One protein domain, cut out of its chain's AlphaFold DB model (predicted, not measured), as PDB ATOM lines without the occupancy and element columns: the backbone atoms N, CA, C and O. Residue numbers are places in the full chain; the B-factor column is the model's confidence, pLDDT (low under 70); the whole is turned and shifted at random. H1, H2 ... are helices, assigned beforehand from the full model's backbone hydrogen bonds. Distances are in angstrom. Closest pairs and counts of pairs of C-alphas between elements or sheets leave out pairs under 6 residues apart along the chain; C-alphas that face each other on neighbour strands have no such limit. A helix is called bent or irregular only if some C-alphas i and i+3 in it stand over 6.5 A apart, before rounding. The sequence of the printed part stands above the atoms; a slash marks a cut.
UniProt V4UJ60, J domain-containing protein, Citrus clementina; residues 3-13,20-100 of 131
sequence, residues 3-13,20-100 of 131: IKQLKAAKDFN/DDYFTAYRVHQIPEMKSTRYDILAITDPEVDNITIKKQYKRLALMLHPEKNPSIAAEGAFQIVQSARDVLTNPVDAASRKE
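AT A GLANCE: This is residues 3 to 13 and 20 to 100 of the 131 residues of the protein "J domain-containing protein" of Citrus clementina (UniProt V4UJ60). A helical hairpin, H4 and H5 side by side and running opposite ways, forms the body, with H2 crossing H5 steeply near one end of the hairpin and the short H3 packing on H5 farther along. H1 packs on H2 at that end of the domain, and at the opposite end the last printed residues, 91 to 100, form a tail without a named element. The printed part has 92 residues with five named helices, in the order H1, H2, H3, H4, H5, and no named strand; the class is all helix. The whole is compact, with a radius of gyration of the C-alphas of 13.9 A, yet elongated in outline, spanning 45 by 25 by 20 A.

HOW THE PARTS SIT: H5, residues 73 to 90, and H2, residues 20 to 29, are the hubs, touching three other helices each. H5 and H4, residues 51 to 64, form a helical hairpin: they touch at a shallow tilt of 8 degrees, opposite ways, and their closest C-alphas, of Ala 62 and Phe 79, are 6.6 A apart. H2 touches residues 74 to 82 of H5, closest at the C-alphas of His 29 and Ala 78, 4.7 A apart. Their steep tilt of 69.8 degrees, the same way, is only just short of about perpendicular. H2 and H4 only just touch, with 3 pairs of C-alphas within 8 A, the closest those of Asp 21 and Met 64 at 5.1 A. H3, residues 38 to 41, touches residues 81 to 89 of H5; the closest C-alphas, of Arg 38 and Ala 85, are 5.0 A apart. H1, residues 3 to 12, touches H2 at a shallow tilt of 13 degrees, opposite ways, with the C-alphas of Ile 3 and Phe 23 closest at 6.4 A. H1 is apart from H3, H4 and H5. Every O i to N i+4 pair is within hydrogen-bond range in H1, H2 and H4, and 13 of 14 are in H5; H3 is too short for such a pair.

IN THESE COORDINATES: H5 measures 27.5 A from C-alpha 73 at (0.713, 6.175, 24.618) to C-alpha 90 at (1.907, -12.759, 44.487). It is irregular, but only just: C-alphas 73 and 76 are 6.8 A apart. H4 measures 20.3 A, H1 14.3 A, H2 14.1 A and H3 5.3 A. H1 begins with C-alpha 3 at (-11.024, 10.048, 29.476).

THE WHOLE: The two C-alphas farthest apart, of Phe 12 and Val 93, are 47.5 A apart. Residues 14 to 19 are not printed, and C-alphas 13 and 20 are 12.3 A apart across this cut. The links H2 to H3, H3 to H4 and H4 to H5 are short. The mean pLDDT of the printed part is 83.7, with residues 33 to 34 and 92 to 100 under 70.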
ATOM      1  N   ILE A   3      -9.924  10.874  28.939       87.69
ATOM      2  CA  ILE A   3     -11.024  10.048  29.476       87.69
ATOM      3  C   ILE A   3     -12.412  10.628  29.151       87.69
ATOM      4  O   ILE A   3     -13.335   9.879  28.841       87.69
ATOM      5  N   LYS A   4     -12.579  11.958  29.194       89.69
ATOM      6  CA  LYS A   4     -13.861  12.605  28.852       89.69
ATOM      7  C   LYS A   4     -14.199  12.430  27.370       89.69
ATOM      8  O   LYS A   4     -15.362  12.243  27.038       89.69
ATOM      9  N   GLN A   5     -13.185  12.461  26.504       88.75
ATOM     10  CA  GLN A   5     -13.347  12.262  25.063       88.75
ATOM     11  C   GLN A   5     -13.697  10.806  24.747       88.75
ATOM     12  O   GLN A   5     -14.590  10.565  23.946       88.75
ATOM     13  N   LEU A   6     -13.068   9.845  25.432       88.88
ATOM     14  CA  LEU A   6     -13.400   8.424  25.298       88.88
ATOM     15  C   LEU A   6     -14.829   8.118  25.760       88.88
ATOM     16  O   LEU A   6     -15.524   7.354  25.100       88.88
ATOM     17  N   LYS A   7     -15.291   8.743  26.854       90.62
ATOM     18  CA  LYS A   7     -16.693   8.628  27.290       90.62
ATOM     19  C   LYS A   7     -17.653   9.191  26.249       90.62
ATOM     20  O   LYS A   7     -18.533   8.467  25.813       90.62
ATOM     21  N   ALA A   8     -17.411  10.417  25.786       91.75
ATOM     22  CA  ALA A   8     -18.230  11.020  24.740       91.75
ATOM     23  C   ALA A   8     -18.277  10.131  23.484       91.75
ATOM     24  O   ALA A   8     -19.352   9.856  22.968       91.75
ATOM     25  N   ALA A   9     -17.132   9.605  23.037       88.62
ATOM     26  CA  ALA A   9     -17.068   8.684  21.904       88.62
ATOM     27  C   ALA A   9     -17.896   7.405  22.126       88.62
ATOM     28  O   ALA A   9     -18.561   6.957  21.194       88.62
ATOM     29  N   LYS A  10     -17.906   6.856  23.351       89.00
ATOM     30  CA  LYS A  10     -18.735   5.698  23.727       89.00
ATOM     31  C   LYS A  10     -20.225   6.008  23.633       89.00
ATOM     32  O   LYS A  10     -20.987   5.176  23.155       89.00
ATOM     33  N   ASP A  11     -20.613   7.200  24.077       89.88
ATOM     34  CA  ASP A  11     -22.001   7.659  24.076       89.88
ATOM     35  C   ASP A  11     -22.506   7.928  22.645       89.88
ATOM     36  O   ASP A  11     -23.664   7.660  22.338       89.88
ATOM     37  N   PHE A  12     -21.632   8.405  21.746       88.81
ATOM     38  CA  PHE A  12     -21.964   8.613  20.330       88.81
ATOM     39  C   PHE A  12     -22.012   7.311  19.527       88.81
ATOM     40  O   PHE A  12     -22.912   7.123  18.710       88.81
ATOM     41  N   ASN A  13     -21.037   6.420  19.721       86.19
ATOM     42  CA  ASN A  13     -20.986   5.134  19.039       86.19
ATOM     43  C   ASN A  13     -20.435   4.049  19.972       86.19
ATOM     44  O   ASN A  13     -19.224   3.860  20.106       86.19
ATOM     45  N   ASP A  20     -12.832   0.385  25.063       88.31
ATOM     46  CA  ASP A  20     -12.697  -0.044  26.457       88.31
ATOM     47  C   ASP A  20     -11.230  -0.273  26.856       88.31
ATOM     48  O   ASP A  20     -10.841   0.021  27.992       88.31
ATOM     49  N   ASP A  21     -10.396  -0.724  25.919       90.06
ATOM     50  CA  ASP A  21      -8.965  -0.926  26.136       90.06
ATOM     51  C   ASP A  21      -8.255   0.417  26.328       90.06
ATOM     52  O   ASP A  21      -7.523   0.601  27.305       90.06
ATOM     53  N   TYR A  22      -8.561   1.405  25.478       90.31
ATOM     54  CA  TYR A  22      -8.079   2.778  25.653       90.31
ATOM     55  C   TYR A  22      -8.524   3.360  26.994       90.31
ATOM     56  O   TYR A  22      -7.708   3.911  27.736       90.31
ATOM     57  N   PHE A  23      -9.807   3.225  27.336       90.75
ATOM     58  CA  PHE A  23     -10.332   3.724  28.605       90.75
ATOM     59  C   PHE A  23      -9.588   3.117  29.802       90.75
ATOM     60  O   PHE A  23      -9.210   3.836  30.732       90.75
ATOM     61  N   THR A  24      -9.330   1.811  29.749       91.19
ATOM     62  CA  THR A  24      -8.592   1.081  30.783       91.19
ATOM     63  C   THR A  24      -7.143   1.557  30.875       91.19
ATOM     64  O   THR A  24      -6.684   1.876  31.971       91.19
ATOM     65  N   ALA A  25      -6.448   1.703  29.743       91.44
ATOM     66  CA  ALA A  25      -5.069   2.185  29.692       91.44
ATOM     67  C   ALA A  25      -4.916   3.572  30.326       91.44
ATOM     68  O   ALA A  25      -4.091   3.759  31.219       91.44
ATOM     69  N   TYR A  26      -5.757   4.536  29.942       91.50
ATOM     70  CA  TYR A  26      -5.687   5.885  30.509       91.50
ATOM     71  C   TYR A  26      -6.036   5.922  31.995       91.50
ATOM     72  O   TYR A  26      -5.408   6.664  32.749       91.50
ATOM     73  N   ARG A  27      -7.016   5.126  32.432       89.88
ATOM     74  CA  ARG A  27      -7.395   5.073  33.846       89.88
ATOM     75  C   ARG A  27      -6.260   4.518  34.701       89.88
ATOM     76  O   ARG A  27      -5.954   5.101  35.733       89.88
ATOM     77  N   VAL A  28      -5.618   3.440  34.253       88.06
ATOM     78  CA  VAL A  28      -4.476   2.841  34.956       88.06
ATOM     79  C   VAL A  28      -3.255   3.757  34.918       88.06
ATOM     80  O   VAL A  28      -2.559   3.886  35.917       88.06
ATOM     81  N   HIS A  29      -3.014   4.459  33.814       87.12
ATOM     82  CA  HIS A  29      -1.890   5.388  33.709       87.12
ATOM     83  C   HIS A  29      -1.984   6.578  34.683       87.12
ATOM     84  O   HIS A  29      -0.957   7.092  35.109       87.12
ATOM     85  N   GLN A  30      -3.195   6.982  35.088       86.00
ATOM     86  CA  GLN A  30      -3.422   8.065  36.060       86.00
ATOM     87  C   GLN A  30      -3.327   7.623  37.533       86.00
ATOM     88  O   GLN A  30      -3.275   8.464  38.430       86.00
ATOM     89  N   ILE A  31      -3.268   6.319  37.817       79.94
ATOM     90  CA  ILE A  31      -3.176   5.767  39.184       79.94
ATOM     91  C   ILE A  31      -1.990   6.317  39.999       79.94
ATOM     92  O   ILE A  31      -2.183   6.601  41.177       79.94
ATOM     93  N   PRO A  32      -0.783   6.540  39.447       70.19
ATOM     94  CA  PRO A  32       0.320   7.122  40.213       70.19
ATOM     95  C   PRO A  32       0.007   8.522  40.764       70.19
ATOM     96  O   PRO A  32       0.548   8.908  41.799       70.19
ATOM     97  N   GLU A  33      -0.860   9.276  40.086       68.94
ATOM     98  CA  GLU A  33      -1.342  10.580  40.550       68.94
ATOM     99  C   GLU A  33      -2.446  10.415  41.604       68.94
ATOM    100  O   GLU A  33      -2.511  11.150  42.593       68.94
ATOM    101  N   MET A  34      -3.297   9.407  41.418       65.44
ATOM    102  CA  MET A  34      -4.421   9.081  42.285       65.44
ATOM    103  C   MET A  34      -4.029   7.992  43.279       65.44
ATOM    104  O   MET A  34      -4.273   6.824  43.010       65.44
ATOM    105  N   LYS A  35      -3.434   8.368  44.424       70.31
ATOM    106  CA  LYS A  35      -3.087   7.479  45.560       70.31
ATOM    107  C   LYS A  35      -4.057   6.289  45.700       70.31
ATOM    108  O   LYS A  35      -5.097   6.411  46.343       70.31
ATOM    109  N   SER A  36      -3.709   5.153  45.110       78.38
ATOM    110  CA  SER A  36      -4.585   3.984  44.998       78.38
ATOM    111  C   SER A  36      -3.850   2.734  45.444       78.38
ATOM    112  O   SER A  36      -2.614   2.696  45.542       78.38
ATOM    113  N   THR A  37      -4.633   1.723  45.798       84.31
ATOM    114  CA  THR A  37      -4.108   0.457  46.287       84.31
ATOM    115  C   THR A  37      -3.767  -0.471  45.121       84.31
ATOM    116  O   THR A  37      -4.248  -0.325  43.996       84.31
ATOM    117  N   ARG A  38      -2.925  -1.475  45.386       81.44
ATOM    118  CA  ARG A  38      -2.576  -2.511  44.393       81.44
ATOM    119  C   ARG A  38      -3.797  -3.313  43.937       81.44
ATOM    120  O   ARG A  38      -3.825  -3.777  42.800       81.44
ATOM    121  N   TYR A  39      -4.794  -3.445  44.807       84.81
ATOM    122  CA  TYR A  39      -6.060  -4.104  44.505       84.81
ATOM    123  C   TYR A  39      -6.899  -3.276  43.524       84.81
ATOM    124  O   TYR A  39      -7.383  -3.828  42.536       84.81
ATOM    125  N   ASP A  40      -6.949  -1.950  43.699       85.19
ATOM    126  CA  ASP A  40      -7.662  -1.041  42.788       85.19
ATOM    127  C   ASP A  40      -7.097  -1.085  41.360       85.19
ATOM    128  O   ASP A  40      -7.850  -1.054  40.387       85.19
ATOM    129  N   ILE A  41      -5.772  -1.209  41.221       87.12
ATOM    130  CA  ILE A  41      -5.085  -1.309  39.918       87.12
ATOM    131  C   ILE A  41      -5.476  -2.575  39.172       87.12
ATOM    132  O   ILE A  41      -5.687  -2.541  37.960       87.12
ATOM    133  N   LEU A  42      -5.575  -3.694  39.890       87.31
ATOM    134  CA  LEU A  42      -6.068  -4.936  39.313       87.31
ATOM    135  C   LEU A  42      -7.600  -4.950  39.197       87.31
ATOM    136  O   LEU A  42      -8.150  -5.928  38.702       87.31
ATOM    137  N   ALA A  43      -8.296  -3.880  39.592       85.44
ATOM    138  CA  ALA A  43      -9.753  -3.813  39.665       85.44
ATOM    139  C   ALA A  43     -10.351  -4.970  40.494       85.44
ATOM    140  O   ALA A  43     -11.324  -5.604  40.089       85.44
ATOM    141  N   ILE A  44      -9.723  -5.263  41.637       87.44
ATOM    142  CA  ILE A  44     -10.173  -6.247  42.622       87.44
ATOM    143  C   ILE A  44     -10.777  -5.486  43.802       87.44
ATOM    144  O   ILE A  44     -10.090  -4.682  44.426       87.44
ATOM    145  N   THR A  45     -12.046  -5.751  44.108       83.00
ATOM    146  CA  THR A  45     -12.765  -5.101  45.218       83.00
ATOM    147  C   THR A  45     -12.384  -5.691  46.577       83.00
ATOM    148  O   THR A  45     -12.294  -4.967  47.565       83.00
ATOM    149  N   ASP A  46     -12.124  -6.997  46.619       81.25
ATOM    150  CA  ASP A  46     -11.950  -7.740  47.864       81.25
ATOM    151  C   ASP A  46     -10.456  -8.016  48.150       81.25
ATOM    152  O   ASP A  46      -9.763  -8.635  47.335       81.25
ATOM    153  N   PRO A  47      -9.915  -7.594  49.307       75.25
ATOM    154  CA  PRO A  47      -8.495  -7.766  49.628       75.25
ATOM    155  C   PRO A  47      -8.106  -9.203  50.022       75.25
ATOM    156  O   PRO A  47      -6.913  -9.519  50.047       75.25
ATOM    157  N   GLU A  48      -9.086 -10.067  50.312       77.75
ATOM    158  CA  GLU A  48      -8.913 -11.478  50.715       77.75
ATOM    159  C   GLU A  48      -8.975 -12.465  49.536       77.75
ATOM    160  O   GLU A  48      -9.097 -13.673  49.707       77.75
ATOM    161  N   VAL A  49      -8.890 -11.947  48.315       83.31
ATOM    162  CA  VAL A  49      -9.023 -12.716  47.076       83.31
ATOM    163  C   VAL A  49      -7.848 -13.670  46.855       83.31
ATOM    164  O   VAL A  49      -6.682 -13.315  47.036       83.31
ATOM    165  N   ASP A  50      -8.169 -14.878  46.385       86.75
ATOM    166  CA  ASP A  50      -7.190 -15.921  46.086       86.75
ATOM    167  C   ASP A  50      -6.109 -15.492  45.081       86.75
ATOM    168  O   ASP A  50      -6.308 -14.733  44.129       86.75
ATOM    169  N   ASN A  51      -4.942 -16.126  45.178       86.06
ATOM    170  CA  ASN A  51      -3.877 -15.946  44.186       86.06
ATOM    171  C   ASN A  51      -4.306 -16.359  42.759       86.06
ATOM    172  O   ASN A  51      -3.738 -15.893  41.769       86.06
ATOM    173  N   ILE A  52      -5.303 -17.242  42.630       89.12
ATOM    174  CA  ILE A  52      -5.816 -17.735  41.343       89.12
ATOM    175  C   ILE A  52      -6.596 -16.633  40.616       89.12
ATOM    176  O   ILE A  52      -6.401 -16.408  39.419       89.12
ATOM    177  N   THR A  53      -7.467 -15.936  41.332       89.44
ATOM    178  CA  THR A  53      -8.290 -14.825  40.837       89.44
ATOM    179  C   THR A  53      -7.429 -13.609  40.507       89.44
ATOM    180  O   THR A  53      -7.605 -13.038  39.432       89.44
ATOM    181  N   ILE A  54      -6.402 -13.310  41.312       88.56
ATOM    182  CA  ILE A  54      -5.389 -12.285  40.989       88.56
ATOM    183  C   ILE A  54      -4.716 -12.582  39.639       88.56
ATOM    184  O   ILE A  54      -4.625 -11.713  38.771       88.56
ATOM    185  N   LYS A  55      -4.290 -13.833  39.409       90.12
ATOM    186  CA  LYS A  55      -3.675 -14.246  38.133       90.12
ATOM    187  C   LYS A  55      -4.646 -14.144  36.955       90.12
ATOM    188  O   LYS A  55      -4.233 -13.729  35.873       90.12
ATOM    189  N   LYS A  56      -5.915 -14.528  37.137       92.62
ATOM    190  CA  LYS A  56      -6.954 -14.405  36.097       92.62
ATOM    191  C   LYS A  56      -7.167 -12.945  35.707       92.62
ATOM    192  O   LYS A  56      -7.178 -12.621  34.521       92.62
ATOM    193  N   GLN A  57      -7.267 -12.074  36.702       92.06
ATOM    194  CA  GLN A  57      -7.518 -10.659  36.493       92.06
ATOM    195  C   GLN A  57      -6.326  -9.952  35.840       92.06
ATOM    196  O   GLN A  57      -6.503  -9.204  34.883       92.06
ATOM    197  N   TYR A  58      -5.102 -10.283  36.260       92.88
ATOM    198  CA  TYR A  58      -3.898  -9.822  35.573       92.88
ATOM    199  C   TYR A  58      -3.881 -10.231  34.097       92.88
ATOM    200  O   TYR A  58      -3.610  -9.395  33.244       92.88
ATOM    201  N   LYS A  59      -4.191 -11.496  33.771       92.75
ATOM    202  CA  LYS A  59      -4.224 -11.955  32.371       92.75
ATOM    203  C   LYS A  59      -5.221 -11.149  31.538       92.75
ATOM    204  O   LYS A  59      -4.902 -10.780  30.414       92.75
ATOM    205  N   ARG A  60      -6.398 -10.845  32.095       92.50
ATOM    206  CA  ARG A  60      -7.404 -10.006  31.434       92.50
ATOM    207  C   ARG A  60      -6.863  -8.604  31.146       92.50
ATOM    208  O   ARG A  60      -6.939  -8.156  30.009       92.50
ATOM    209  N   LEU A  61      -6.276  -7.944  32.145       91.88
ATOM    210  CA  LEU A  61      -5.712  -6.599  31.985       91.88
ATOM    211  C   LEU A  61      -4.510  -6.577  31.034       91.88
ATOM    212  O   LEU A  61      -4.411  -5.686  30.203       91.88
ATOM    213  N   ALA A  62      -3.628  -7.574  31.104       91.38
ATOM    214  CA  ALA A  62      -2.474  -7.694  30.217       91.38
ATOM    215  C   ALA A  62      -2.885  -7.790  28.741       91.38
ATOM    216  O   ALA A  62      -2.237  -7.191  27.891       91.38
ATOM    217  N   LEU A  63      -3.978  -8.500  28.439       91.00
ATOM    218  CA  LEU A  63      -4.513  -8.588  27.079       91.00
ATOM    219  C   LEU A  63      -5.084  -7.250  26.591       91.00
ATOM    220  O   LEU A  63      -4.866  -6.899  25.437       91.00
ATOM    221  N   MET A  64      -5.764  -6.504  27.469       90.06
ATOM    222  CA  MET A  64      -6.325  -5.179  27.161       90.06
ATOM    223  C   MET A  64      -5.263  -4.073  27.094       90.06
ATOM    224  O   MET A  64      -5.475  -3.045  26.470       90.06
ATOM    225  N   LEU A  65      -4.114  -4.237  27.747       90.56
ATOM    226  CA  LEU A  65      -3.061  -3.214  27.810       90.56
ATOM    227  C   LEU A  65      -1.860  -3.535  26.919       90.56
ATOM    228  O   LEU A  65      -0.865  -2.815  26.951       90.56
ATOM    229  N   HIS A  66      -1.924  -4.616  26.140       86.69
ATOM    230  CA  HIS A  66      -0.790  -5.042  25.335       86.69
ATOM    231  C   HIS A  66      -0.469  -3.998  24.246       86.69
ATOM    232  O   HIS A  66      -1.364  -3.656  23.464       86.69
ATOM    233  N   PRO A  67       0.789  -3.534  24.135       85.88
ATOM    234  CA  PRO A  67       1.167  -2.456  23.215       85.88
ATOM    235  C   PRO A  67       0.976  -2.819  21.734       85.88
ATOM    236  O   PRO A  67       0.820  -1.935  20.901       85.88
ATOM    237  N   GLU A  68       0.943  -4.111  21.400       86.12
ATOM    238  CA  GLU A  68       0.676  -4.585  20.033       86.12
ATOM    239  C   GLU A  68      -0.783  -4.353  19.606       86.12
ATOM    240  O   GLU A  68      -1.052  -3.970  18.474       86.12
ATOM    241  N   LYS A  69      -1.737  -4.594  20.515       82.31
ATOM    242  CA  LYS A  69      -3.175  -4.534  20.205       82.31
ATOM    243  C   LYS A  69      -3.752  -3.143  20.435       82.31
ATOM    244  O   LYS A  69      -4.709  -2.762  19.765       82.31
ATOM    245  N   ASN A  70      -3.150  -2.390  21.355       83.44
ATOM    246  CA  ASN A  70      -3.607  -1.072  21.763       83.44
ATOM    247  C   ASN A  70      -2.485  -0.045  21.593       83.44
ATOM    248  O   ASN A  70      -1.699   0.152  22.523       83.44
ATOM    249  N   PRO A  71      -2.425   0.647  20.436       82.06
ATOM    250  CA  PRO A  71      -1.423   1.671  20.141       82.06
ATOM    251  C   PRO A  71      -1.724   2.986  20.884       82.06
ATOM    252  O   PRO A  71      -1.829   4.061  20.298       82.06
ATOM    253  N   SER A  72      -1.917   2.909  22.200       86.12
ATOM    254  CA  SER A  72      -2.066   4.067  23.075       86.12
ATOM    255  C   SER A  72      -0.737   4.407  23.723       86.12
ATOM    256  O   SER A  72      -0.042   3.527  24.224       86.12
ATOM    257  N   ILE A  73      -0.447   5.700  23.854       87.88
ATOM    258  CA  ILE A  73       0.713   6.175  24.618       87.88
ATOM    259  C   ILE A  73       0.654   5.770  26.101       87.88
ATOM    260  O   ILE A  73       1.679   5.650  26.761       87.88
ATOM    261  N   ALA A  74      -0.552   5.542  26.627       87.75
ATOM    262  CA  ALA A  74      -0.767   5.145  28.013       87.75
ATOM    263  C   ALA A  74      -0.649   3.626  28.233       87.75
ATOM    264  O   ALA A  74      -0.566   3.201  29.383       87.75
ATOM    265  N   ALA A  75      -0.652   2.809  27.170       89.50
ATOM    266  CA  ALA A  75      -0.693   1.348  27.279       89.50
ATOM    267  C   ALA A  75       0.565   0.783  27.950       89.50
ATOM    268  O   ALA A  75       0.462   0.017  28.906       89.50
ATOM    269  N   GLU A  76       1.748   1.227  27.518       89.38
ATOM    270  CA  GLU A  76       3.027   0.778  28.078       89.38
ATOM    271  C   GLU A  76       3.153   1.132  29.567       89.38
ATOM    272  O   GLU A  76       3.411   0.264  30.405       89.38
ATOM    273  N   GLY A  77       2.889   2.394  29.918       88.56
ATOM    274  CA  GLY A  77       2.930   2.843  31.310       88.56
ATOM    275  C   GLY A  77       1.902   2.120  32.185       88.56
ATOM    276  O   GLY A  77       2.209   1.726  33.309       88.56
ATOM    277  N   ALA A  78       0.694   1.886  31.668       90.38
ATOM    278  CA  ALA A  78      -0.339   1.137  32.374       90.38
ATOM    279  C   ALA A  78       0.054  -0.331  32.609       90.38
ATOM    280  O   ALA A  78      -0.164  -0.863  33.700       90.38
ATOM    281  N   PHE A  79       0.666  -0.982  31.617       91.38
ATOM    282  CA  PHE A  79       1.115  -2.368  31.722       91.38
ATOM    283  C   PHE A  79       2.175  -2.544  32.818       91.38
ATOM    284  O   PHE A  79       2.069  -3.455  33.642       91.38
ATOM    285  N   GLN A  80       3.145  -1.628  32.892       88.88
ATOM    286  CA  GLN A  80       4.184  -1.639  33.928       88.88
ATOM    287  C   GLN A  80       3.599  -1.477  35.341       88.88
ATOM    288  O   GLN A  80       4.014  -2.167  36.278       88.88
ATOM    289  N   ILE A  81       2.598  -0.603  35.503       88.94
ATOM    290  CA  ILE A  81       1.896  -0.397  36.779       88.94
ATOM    291  C   ILE A  81       1.171  -1.683  37.209       88.94
ATOM    292  O   ILE A  81       1.289  -2.111  38.359       88.94
ATOM    293  N   VAL A  82       0.468  -2.334  36.279       90.31
ATOM    294  CA  VAL A  82      -0.262  -3.590  36.525       90.31
ATOM    295  C   VAL A  82       0.685  -4.744  36.865       90.31
ATOM    296  O   VAL A  82       0.406  -5.515  37.786       90.31
ATOM    297  N   GLN A  83       1.818  -4.852  36.168       89.56
ATOM    298  CA  GLN A  83       2.848  -5.852  36.453       89.56
ATOM    299  C   GLN A  83       3.421  -5.673  37.863       89.56
ATOM    300  O   GLN A  83       3.393  -6.608  38.663       89.56
ATOM    301  N   SER A  84       3.808  -4.443  38.206       87.19
ATOM    302  CA  SER A  84       4.327  -4.099  39.533       87.19
ATOM    303  C   SER A  84       3.327  -4.422  40.649       87.19
ATOM    304  O   SER A  84       3.704  -4.931  41.706       87.19
ATOM    305  N   ALA A  85       2.035  -4.148  40.430       87.38
ATOM    306  CA  ALA A  85       0.986  -4.459  41.397       87.38
ATOM    307  C   ALA A  85       0.837  -5.972  41.613       87.38
ATOM    308  O   ALA A  85       0.797  -6.424  42.759       87.38
ATOM    309  N   ARG A  86       0.804  -6.762  40.531       89.50
ATOM    310  CA  ARG A  86       0.714  -8.225  40.610       89.50
ATOM    311  C   ARG A  86       1.903  -8.822  41.351       89.50
ATOM    312  O   ARG A  86       1.674  -9.653  42.225       89.50
ATOM    313  N   ASP A  87       3.127  -8.440  40.998       86.56
ATOM    314  CA  ASP A  87       4.339  -9.066  41.537       86.56
ATOM    315  C   ASP A  87       4.390  -8.936  43.066       86.56
ATOM    316  O   ASP A  87       4.665  -9.906  43.778       86.56
ATOM    317  N   VAL A  88       3.996  -7.768  43.582       82.50
ATOM    318  CA  VAL A  88       3.860  -7.532  45.025       82.50
ATOM    319  C   VAL A  88       2.730  -8.363  45.639       82.50
ATOM    320  O   VAL A  88       2.887  -8.889  46.736       82.50
ATOM    321  N   LEU A  89       1.594  -8.517  44.952       82.69
ATOM    322  CA  LEU A  89       0.473  -9.310  45.462       82.69
ATOM    323  C   LEU A  89       0.780 -10.813  45.494       82.69
ATOM    324  O   LEU A  89       0.365 -11.491  46.432       82.69
ATOM    325  N   THR A  90       1.529 -11.338  44.524       82.12
ATOM    326  CA  THR A  90       1.907 -12.759  44.487       82.12
ATOM    327  C   THR A  90       2.940 -13.146  45.535       82.12
ATOM    328  O   THR A  90       3.004 -14.317  45.904       82.12
ATOM    329  N   ASN A  91       3.720 -12.190  46.039       76.75
ATOM    330  CA  ASN A  91       4.706 -12.456  47.075       76.75
ATOM    331  C   ASN A  91       4.027 -12.442  48.459       76.75
ATOM    332  O   ASN A  91       3.438 -11.432  48.847       76.75
ATOM    333  N   PRO A  92       4.094 -13.542  49.230       61.88
ATOM    334  CA  PRO A  92       3.482 -13.624  50.558       61.88
ATOM    335  C   PRO A  92       4.301 -12.913  51.648       61.88
ATOM    336  O   PRO A  92       3.884 -12.900  52.800       61.88
ATOM    337  N   VAL A  93       5.466 -12.353  51.297       59.69
ATOM    338  CA  VAL A  93       6.515 -11.972  52.255       59.69
ATOM    339  C   VAL A  93       6.094 -10.821  53.175       59.69
ATOM    340  O   VAL A  93       6.492 -10.832  54.329       59.69
ATOM    341  N   ASP A  94       5.205  -9.914  52.748       54.09
ATOM    342  CA  ASP A  94       4.771  -8.787  53.586       54.09
ATOM    343  C   ASP A  94       3.290  -8.436  53.362       54.09
ATOM    344  O   ASP A  94       2.955  -7.538  52.584       54.09
ATOM    345  N   ALA A  95       2.374  -9.100  54.076       53.28
ATOM    346  CA  ALA A  95       0.942  -8.767  54.058       53.28
ATOM    347  C   ALA A  95       0.659  -7.285  54.403       53.28
ATOM    348  O   ALA A  95      -0.315  -6.710  53.914       53.28
ATOM    349  N   ALA A  96       1.539  -6.644  55.182       54.97
ATOM    350  CA  ALA A  96       1.484  -5.214  55.485       54.97
ATOM    351  C   ALA A  96       1.719  -4.328  54.244       54.97
ATOM    352  O   ALA A  96       1.023  -3.334  54.053       54.97
ATOM    353  N   SER A  97       2.626  -4.723  53.342       57.66
ATOM    354  CA  SER A  97       2.946  -3.958  52.127       57.66
ATOM    355  C   SER A  97       1.793  -3.914  51.117       57.66
ATOM    356  O   SER A  97       1.706  -2.981  50.318       57.66
ATOM    357  N   ARG A  98       0.868  -4.888  51.162       58.06
ATOM    358  CA  ARG A  98      -0.289  -4.962  50.254       58.06
ATOM    359  C   ARG A  98      -1.271  -3.804  50.451       58.06
ATOM    360  O   ARG A  98      -1.874  -3.372  49.470       58.06
ATOM    361  N   LYS A  99      -1.403  -3.296  51.684       58.59
ATOM    362  CA  LYS A  99      -2.336  -2.209  52.045       58.59
ATOM    363  C   LYS A  99      -1.753  -0.807  51.848       58.59
ATOM    364  O   LYS A  99      -2.504   0.162  51.818       58.59
ATOM    365  N   GLU A 100      -0.436  -0.696  51.693       59.53
ATOM    366  CA  GLU A 100       0.229   0.592  51.503       59.53
ATOM    367  C   GLU A 100      -0.117   1.196  50.132       59.53
ATOM    368  O   GLU A 100      -0.052   0.479  49.123       59.53
TER     369      GLU A 100